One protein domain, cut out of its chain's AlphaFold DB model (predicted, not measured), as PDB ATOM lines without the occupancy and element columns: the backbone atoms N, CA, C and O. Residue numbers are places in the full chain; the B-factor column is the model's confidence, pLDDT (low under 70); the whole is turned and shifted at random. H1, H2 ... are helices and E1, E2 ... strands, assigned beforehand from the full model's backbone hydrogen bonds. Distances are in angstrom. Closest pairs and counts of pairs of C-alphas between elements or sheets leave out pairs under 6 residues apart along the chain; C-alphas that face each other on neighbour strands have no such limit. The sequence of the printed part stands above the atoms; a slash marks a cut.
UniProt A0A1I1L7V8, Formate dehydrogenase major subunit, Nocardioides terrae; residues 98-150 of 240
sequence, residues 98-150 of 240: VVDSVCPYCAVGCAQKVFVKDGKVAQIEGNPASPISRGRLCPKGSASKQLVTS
ATOM      1  N   VAL A  98     324.258 181.685 218.563       96.81
ATOM      2  CA  VAL A  98     325.605 181.738 219.136       96.81
ATOM      3  C   VAL A  98     326.493 180.776 218.362       96.81
ATOM      4  O   VAL A  98     326.149 179.607 218.214       96.81
ATOM      5  N   VAL A  99     327.617 181.275 217.854       96.44
ATOM      6  CA  VAL A  99     328.602 180.492 217.100       96.44
ATOM      7  C   VAL A  99     329.896 180.443 217.898       96.44
ATOM      8  O   VAL A  99     330.382 181.478 218.355       96.44
ATOM      9  N   ASP A 100     330.453 179.251 218.067       96.31
ATOM     10  CA  ASP A 100     331.753 179.083 218.706       96.31
ATOM     11  C   ASP A 100     332.868 179.364 217.685       96.31
ATOM     12  O   ASP A 100     332.791 178.951 216.531       96.31
ATOM     13  N   SER A 101     333.882 180.119 218.101       94.81
ATOM     14  CA  SER A 101     335.007 180.527 217.251       94.81
ATOM     15  C   SER A 101     336.294 180.666 218.071       94.81
ATOM     16  O   SER A 101     336.302 180.430 219.283       94.81
ATOM     17  N   VAL A 102     337.391 181.053 217.427       94.31
ATOM     18  CA  VAL A 102     338.704 181.269 218.043       94.31
ATOM     19  C   VAL A 102     339.148 182.710 217.813       94.31
ATOM     20  O   VAL A 102     338.991 183.266 216.732       94.31
ATOM     21  N   CYS A 103     339.709 183.325 218.853       93.75
ATOM     22  CA  CYS A 103     340.238 184.682 218.797       93.75
ATOM     23  C   CYS A 103     341.508 184.755 217.924       93.75
ATOM     24  O   CYS A 103     342.525 184.194 218.340       93.75
ATOM     25  N   PRO A 104     341.530 185.525 216.816       91.38
ATOM     26  CA  PRO A 104     342.686 185.583 215.911       91.38
ATOM     27  C   PRO A 104     343.770 186.588 216.344       91.38
ATOM     28  O   PRO A 104     344.743 186.800 215.634       91.38
ATOM     29  N   TYR A 105     343.607 187.276 217.481       90.44
ATOM     30  CA  TYR A 105     344.473 188.409 217.833       90.44
ATOM     31  C   TYR A 105     345.891 188.047 218.270       90.44
ATOM     32  O   TYR A 105     346.810 188.831 218.057       90.44
ATOM     33  N   CYS A 106     346.061 186.954 219.004       90.19
ATOM     34  CA  CYS A 106     347.359 186.569 219.544       90.19
ATOM     35  C   CYS A 106     347.467 185.051 219.644       90.19
ATOM     36  O   CYS A 106     346.460 184.345 219.635       90.19
ATOM     37  N   ALA A 107     348.694 184.571 219.839       89.88
ATOM     38  CA  ALA A 107     349.030 183.149 219.873       89.88
ATOM     39  C   ALA A 107     348.362 182.342 221.005       89.88
ATOM     40  O   ALA A 107     348.474 181.123 221.027       89.88
ATOM     41  N   VAL A 108     347.658 182.989 221.945       93.12
ATOM     42  CA  VAL A 108     346.924 182.280 223.007       93.12
ATOM     43  C   VAL A 108     345.746 181.489 222.436       93.12
ATOM     44  O   VAL A 108     345.405 180.450 222.985       93.12
ATOM     45  N   GLY A 109     345.099 181.968 221.365       92.50
ATOM     46  CA  GLY A 109     343.997 181.233 220.733       92.50
ATOM     47  C   GLY A 109     342.781 181.021 221.648       92.50
ATOM     48  O   GLY A 109     342.199 179.940 221.680       92.50
ATOM     49  N   CYS A 110     342.386 182.034 222.430       95.94
ATOM     50  CA  CYS A 110     341.213 181.930 223.305       95.94
ATOM     51  C   CYS A 110     339.951 181.567 222.504       95.94
ATOM     52  O   CYS A 110     339.611 182.279 221.557       95.94
ATOM     53  N   ALA A 111     339.203 180.545 222.930       97.00
ATOM     54  CA  ALA A 111     337.901 180.261 222.333       97.00
ATOM     55  C   ALA A 111     336.863 181.333 222.712       97.00
ATOM     56  O   ALA A 111     336.840 181.861 223.833       97.00
ATOM     57  N   GLN A 112     335.995 181.651 221.758       96.75
ATOM     58  CA  GLN A 112     335.026 182.738 221.797       96.75
ATOM     59  C   GLN A 112     333.617 182.228 221.494       96.75
ATOM     60  O   GLN A 112     333.439 181.269 220.746       96.75
ATOM     61  N   LYS A 113     332.621 182.915 222.051       96.75
ATOM     62  CA  LYS A 113     331.211 182.824 221.673       96.75
ATOM     63  C   LYS A 113     330.821 184.092 220.931       96.75
ATOM     64  O   LYS A 113     330.888 185.193 221.485       96.75
ATOM     65  N   VAL A 114     330.426 183.931 219.676       96.56
ATOM     66  CA  VAL A 114     329.994 185.006 218.784       96.56
ATOM     67  C   VAL A 114     328.473 185.026 218.766       96.56
ATOM     68  O   VAL A 114     327.829 184.137 218.215       96.56
ATOM     69  N   PHE A 115     327.894 186.053 219.377       96.56
ATOM     70  CA  PHE A 115     326.455 186.275 219.408       96.56
ATOM     71  C   PHE A 115     326.047 187.033 218.148       96.56
ATOM     72  O   PHE A 115     326.558 188.128 217.887       96.56
ATOM     73  N   VAL A 116     325.134 186.466 217.367       95.94
ATOM     74  CA  VAL A 116     324.691 187.022 216.083       95.94
ATOM     75  C   VAL A 116     323.219 187.394 216.170       95.94
ATOM     76  O   VAL A 116     322.415 186.637 216.711       95.94
ATOM     77  N   LYS A 117     322.884 188.559 215.620       95.25
ATOM     78  CA  LYS A 117     321.520 189.059 215.495       95.25
ATOM     79  C   LYS A 117     321.305 189.642 214.102       95.25
ATOM     80  O   LYS A 117     322.168 190.395 213.642       95.25
ATOM     81  N   ASP A 118     320.204 189.305 213.439       94.62
ATOM     82  CA  ASP A 118     319.865 189.813 212.097       94.62
ATOM     83  C   ASP A 118     321.011 189.593 211.082       94.62
ATOM     84  O   ASP A 118     321.369 190.465 210.288       94.62
ATOM     85  N   GLY A 119     321.690 188.443 211.190       92.44
ATOM     86  CA  GLY A 119     322.859 188.100 210.368       92.44
ATOM     87  C   GLY A 119     324.148 188.874 210.688       92.44
ATOM     88  O   GLY A 119     325.167 188.639 210.041       92.44
ATOM     89  N   LYS A 120     324.154 189.761 211.691       92.50
ATOM     90  CA  LYS A 120     325.308 190.593 212.074       92.50
ATOM     91  C   LYS A 120     325.848 190.221 213.450       92.50
ATOM     92  O   LYS A 120     325.107 189.849 214.356       92.50
ATOM     93  N   VAL A 121     327.157 190.378 213.644       94.06
ATOM     94  CA  VAL A 121     327.789 190.150 214.951       94.06
ATOM     95  C   VAL A 121     327.292 191.196 215.953       94.06
ATOM     96  O   VAL A 121     327.581 192.389 215.831       94.06
ATOM     97  N   ALA A 122     326.550 190.759 216.968       93.81
ATOM     98  CA  ALA A 122     326.028 191.618 218.023       93.81
ATOM     99  C   ALA A 122     327.085 191.849 219.110       93.81
ATOM    100  O   ALA A 122     327.410 193.005 219.402       93.81
ATOM    101  N   GLN A 123     327.658 190.768 219.646       94.88
ATOM    102  CA  GLN A 123     328.618 190.774 220.754       94.88
ATOM    103  C   GLN A 123     329.544 189.550 220.671       94.88
ATOM    104  O   GLN A 123     329.157 188.518 220.129       94.88
ATOM    105  N   ILE A 124     330.756 189.657 221.220       96.31
ATOM    106  CA  ILE A 124     331.692 188.536 221.369       96.31
ATOM    107  C   ILE A 124     332.088 188.424 222.839       96.31
ATOM    108  O   ILE A 124     332.435 189.429 223.468       96.31
ATOM    109  N   GLU A 125     332.035 187.209 223.376       96.00
ATOM    110  CA  GLU A 125     332.461 186.883 224.742       96.00
ATOM    111  C   GLU A 125     333.357 185.637 224.751       96.00
ATOM    112  O   GLU A 125     333.491 184.945 223.742       96.00
ATOM    113  N   GLY A 126     334.030 185.361 225.869       96.81
ATOM    114  CA  GLY A 126     334.862 184.163 226.001       96.81
ATOM    115  C   GLY A 126     334.010 182.906 226.146       96.81
ATOM    116  O   GLY A 126     332.990 182.927 226.827       96.81
ATOM    117  N   ASN A 127     334.436 181.798 225.540       97.12
ATOM    118  CA  ASN A 127     333.742 180.520 225.690       97.12
ATOM    119  C   ASN A 127     334.143 179.844 227.020       97.12
ATOM    120  O   ASN A 127     335.324 179.514 227.181       97.12
ATOM    121  N   PRO A 128     333.217 179.602 227.974       96.62
ATOM    122  CA  PRO A 128     333.525 178.905 229.228       96.62
ATOM    123  C   PRO A 128     334.087 177.495 229.029       96.62
ATOM    124  O   PRO A 128     334.898 177.054 229.838       96.62
ATOM    125  N   ALA A 129     333.722 176.826 227.930       95.81
ATOM    126  CA  ALA A 129     334.219 175.498 227.571       95.81
ATOM    127  C   ALA A 129     335.655 175.507 227.009       95.81
ATOM    128  O   ALA A 129     336.218 174.452 226.732       95.81
ATOM    129  N   SER A 130     336.260 176.687 226.829       95.50
ATOM    130  CA  SER A 130     337.631 176.833 226.335       95.50
ATOM    131  C   SER A 130     338.627 176.091 227.238       95.50
ATOM    132  O   SER A 130     338.758 176.474 228.408       95.50
ATOM    133  N   PRO A 131     339.397 175.110 226.725       94.12
ATOM    134  CA  PRO A 131     340.421 174.433 227.523       94.12
ATOM    135  C   PRO A 131     341.561 175.384 227.915       94.12
ATOM    136  O   PRO A 131     342.196 175.200 228.951       94.12
ATOM    137  N   ILE A 132     341.773 176.434 227.115       93.69
ATOM    138  CA  ILE A 132     342.852 177.410 227.283       93.69
ATOM    139  C   ILE A 132     342.431 178.526 228.241       93.69
ATOM    140  O   ILE A 132     343.147 178.864 229.182       93.69
ATOM    141  N   SER A 133     341.261 179.122 228.008       94.81
ATOM    142  CA  SER A 133     340.879 180.383 228.650       94.81
ATOM    143  C   SER A 133     339.713 180.281 229.634       94.81
ATOM    144  O   SER A 133     339.510 181.216 230.410       94.81
ATOM    145  N   ARG A 134     338.960 179.170 229.644       95.31
ATOM    146  CA  ARG A 134     337.821 178.910 230.551       95.31
ATOM    147  C   ARG A 134     336.860 180.102 230.684       95.31
ATOM    148  O   ARG A 134     336.517 180.527 231.784       95.31
ATOM    149  N   GLY A 135     336.490 180.709 229.555       94.81
ATOM    150  CA  GLY A 135     335.579 181.862 229.496       94.81
ATOM    151  C   GLY A 135     336.239 183.230 229.650       94.81
ATOM    152  O   GLY A 135     335.590 184.250 229.425       94.81
ATOM    153  N   ARG A 136     337.535 183.292 229.972       95.19
ATOM    154  CA  ARG A 136     338.270 184.559 230.039       95.19
ATOM    155  C   ARG A 136     338.605 185.034 228.631       95.19
ATOM    156  O   ARG A 136     339.153 184.290 227.818       95.19
ATOM    157  N   LEU A 137     338.299 186.293 228.353       96.44
ATOM    158  CA  LEU A 137     338.632 186.945 227.095       96.44
ATOM    159  C   LEU A 137     339.136 188.354 227.390       96.44
ATOM    160  O   LEU A 137     338.515 189.094 228.149       96.44
ATOM    161  N   CYS A 138     340.281 188.718 226.816       96.00
ATOM    162  CA  CYS A 138     340.839 190.053 226.991       96.00
ATOM    163  C   CYS A 138     340.032 191.100 226.194       96.00
ATOM    164  O   CYS A 138     339.303 190.741 225.261       96.00
ATOM    165  N   PRO A 139     340.199 192.404 226.488       95.44
ATOM    166  CA  PRO A 139     339.505 193.463 225.759       95.44
ATOM    167  C   PRO A 139     339.735 193.410 224.243       95.44
ATOM    168  O   PRO A 139     338.780 193.572 223.488       95.44
ATOM    169  N   LYS A 140     340.958 193.071 223.796       94.19
ATOM    170  CA  LYS A 140     341.282 192.876 222.368       94.19
ATOM    171  C   LYS A 140     340.387 191.804 221.744       94.19
ATOM    172  O   LYS A 140     339.696 192.068 220.771       94.19
ATOM    173  N   GLY A 141     340.309 190.631 222.373       94.56
ATOM    174  CA  GLY A 141     339.453 189.538 221.919       94.56
ATOM    175  C   GLY A 141     337.977 189.930 221.856       94.56
ATOM    176  O   GLY A 141     337.329 189.684 220.843       94.56
ATOM    177  N   SER A 142     337.454 190.607 222.882       93.12
ATOM    178  CA  SER A 142     336.057 191.078 222.875       93.12
ATOM    179  C   SER A 142     335.779 192.132 221.791       93.12
ATOM    180  O   SER A 142     334.667 192.218 221.272       93.12
ATOM    181  N   ALA A 143     336.805 192.899 221.407       93.94
ATOM    182  CA  ALA A 143     336.741 193.920 220.370       93.94
ATOM    183  C   ALA A 143     336.938 193.371 218.945       93.94
ATOM    184  O   ALA A 143     336.766 194.129 217.995       93.94
ATOM    185  N   SER A 144     337.211 192.070 218.765       92.88
ATOM    186  CA  SER A 144     337.407 191.437 217.440       92.88
ATOM    187  C   SER A 144     336.237 191.611 216.474       92.88
ATOM    188  O   SER A 144     336.432 191.578 215.263       92.88
ATOM    189  N   LYS A 145     335.040 191.933 216.978       92.44
ATOM    190  CA  LYS A 145     333.904 192.395 216.169       92.44
ATOM    191  C   LYS A 145     334.291 193.536 215.215       92.44
ATOM    192  O   LYS A 145     333.803 193.588 214.090       92.44
ATOM    193  N   GLN A 146     335.175 194.437 215.643       91.94
ATOM    194  CA  GLN A 146     335.603 195.583 214.841       91.94
ATOM    195  C   GLN A 146     336.371 195.173 213.580       91.94
ATOM    196  O   GLN A 146     336.335 195.913 212.605       91.94
ATOM    197  N   LEU A 147     336.979 193.982 213.542       89.44
ATOM    198  CA  LEU A 147     337.664 193.483 212.343       89.44
ATOM    199  C   LEU A 147     336.703 193.318 211.153       89.44
ATOM    200  O   LEU A 147     337.104 193.490 210.005       89.44
ATOM    201  N   VAL A 148     335.423 193.039 211.421       89.38
ATOM    202  CA  VAL A 148     334.398 192.868 210.379       89.38
ATOM    203  C   VAL A 148     333.455 194.063 210.252       89.38
ATOM    204  O   VAL A 148     332.871 194.254 209.189       89.38
ATOM    205  N   THR A 149     333.307 194.884 211.299       91.19
ATOM    206  CA  THR A 149     332.387 196.037 211.291       91.19
ATOM    207  C   THR A 149     333.068 197.398 211.154       91.19
ATOM    208  O   THR A 149     332.366 198.408 211.185       91.19
ATOM    209  N   SER A 150     334.400 197.471 211.084       93.25
ATOM    210  CA  SER A 150     335.100 198.758 210.985       93.25
ATOM    211  C   SER A 150     334.735 199.490 209.687       93.25
ATOM    212  O   SER A 150     334.769 198.867 208.622       93.25
TER     213      SER A 150
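AT A GLANCE: This is residues 98 to 150 of the 240 residues of the protein "Formate dehydrogenase major subunit" of Nocardioides terrae (UniProt A0A1I1L7V8). A small, twisted three-stranded sheet, a meander of E1, E2 and E3, has the short helix H1 over its edge strand E3, while the still shorter H2 only grazes the sheet. The tight turn at residues 118 and 119 lies at one end of the sheet, and the loops of residues 103 to 110 and 127 to 138 set out from the other end, the second leading on to H1. The printed part has 53 residues, with three named strands followed by two named helices, in the order E1, E2, E3, H1, H2; the sheet runs E1, E2, E3, all antiparallel, and the class is mixed, helices and strands. The whole is compact, with a radius of gyration of the C-alphas of 10.3 A, and its C-alphas span 30 by 20 by 13 A, only just elongated.

IN THESE COORDINATES: E1 covers residues 98 to 102, beginning at C-alpha 98 at (325.605, 181.738, 219.136), and is 13.2 A from first to last C-alpha. E2, residues 111 to 117, measures 19.8 A, from C-alpha 111 at (337.901, 180.261, 222.333). E3, residues 120 to 126, measures 18.1 A. H1 is residues 139 to 143, 6.1 A long, and H2 is residues 146 to 149, 4.8 A long, ending at C-alpha 149 at (332.387, 196.037, 211.291).

HOW THE PARTS SIT: The three strands form a meander, each strand the antiparallel neighbour of the one before, with E1 and E3 as edge strands and E2 as the inner strand. E1 and E2 form a hairpin, with 144 degrees between their directions; N 99 and O 114 are 2.9 A apart, and N 112 and O 101 are 2.8 A apart, both within hydrogen-bond range. E2 and E3 form a second hairpin, at 152 degrees, with N 113 and O 125 at 2.8 A and N 117 and O 120 at 2.9 A, within the same range. The sheet is only just strongly twisted, its C-alphas lying up to 4.5 A off the best plane. H1 is on the sheet, over E3, at a height over the sheet of 8.7 A; the closest C-alphas of E3 and H1 are those of Ile 124 and Ser 142, 5.3 A apart. E2 and H1 are near each other, as are E3 and H2. H2 only grazes the sheet, with its residues 146 to 149, and H1 and H2 meet only through their link. In H1 every O i to N i+4 pair is within hydrogen-bond range; H2 is too short for such a pair, and its one O i to N i+3 pair is within range.

THE WHOLE: The two C-alphas farthest apart are those of Ala 107 and Asp 118, at 30.9 A. The printed part has no cut. The link from E3 to H1, 12 residues, is long; that from E1 to E2, 8 residues, is short; those from E2 to E3 and from H1 to H2 are tight. The mean pLDDT of the printed part is 94.3, and no printed residue is under 70.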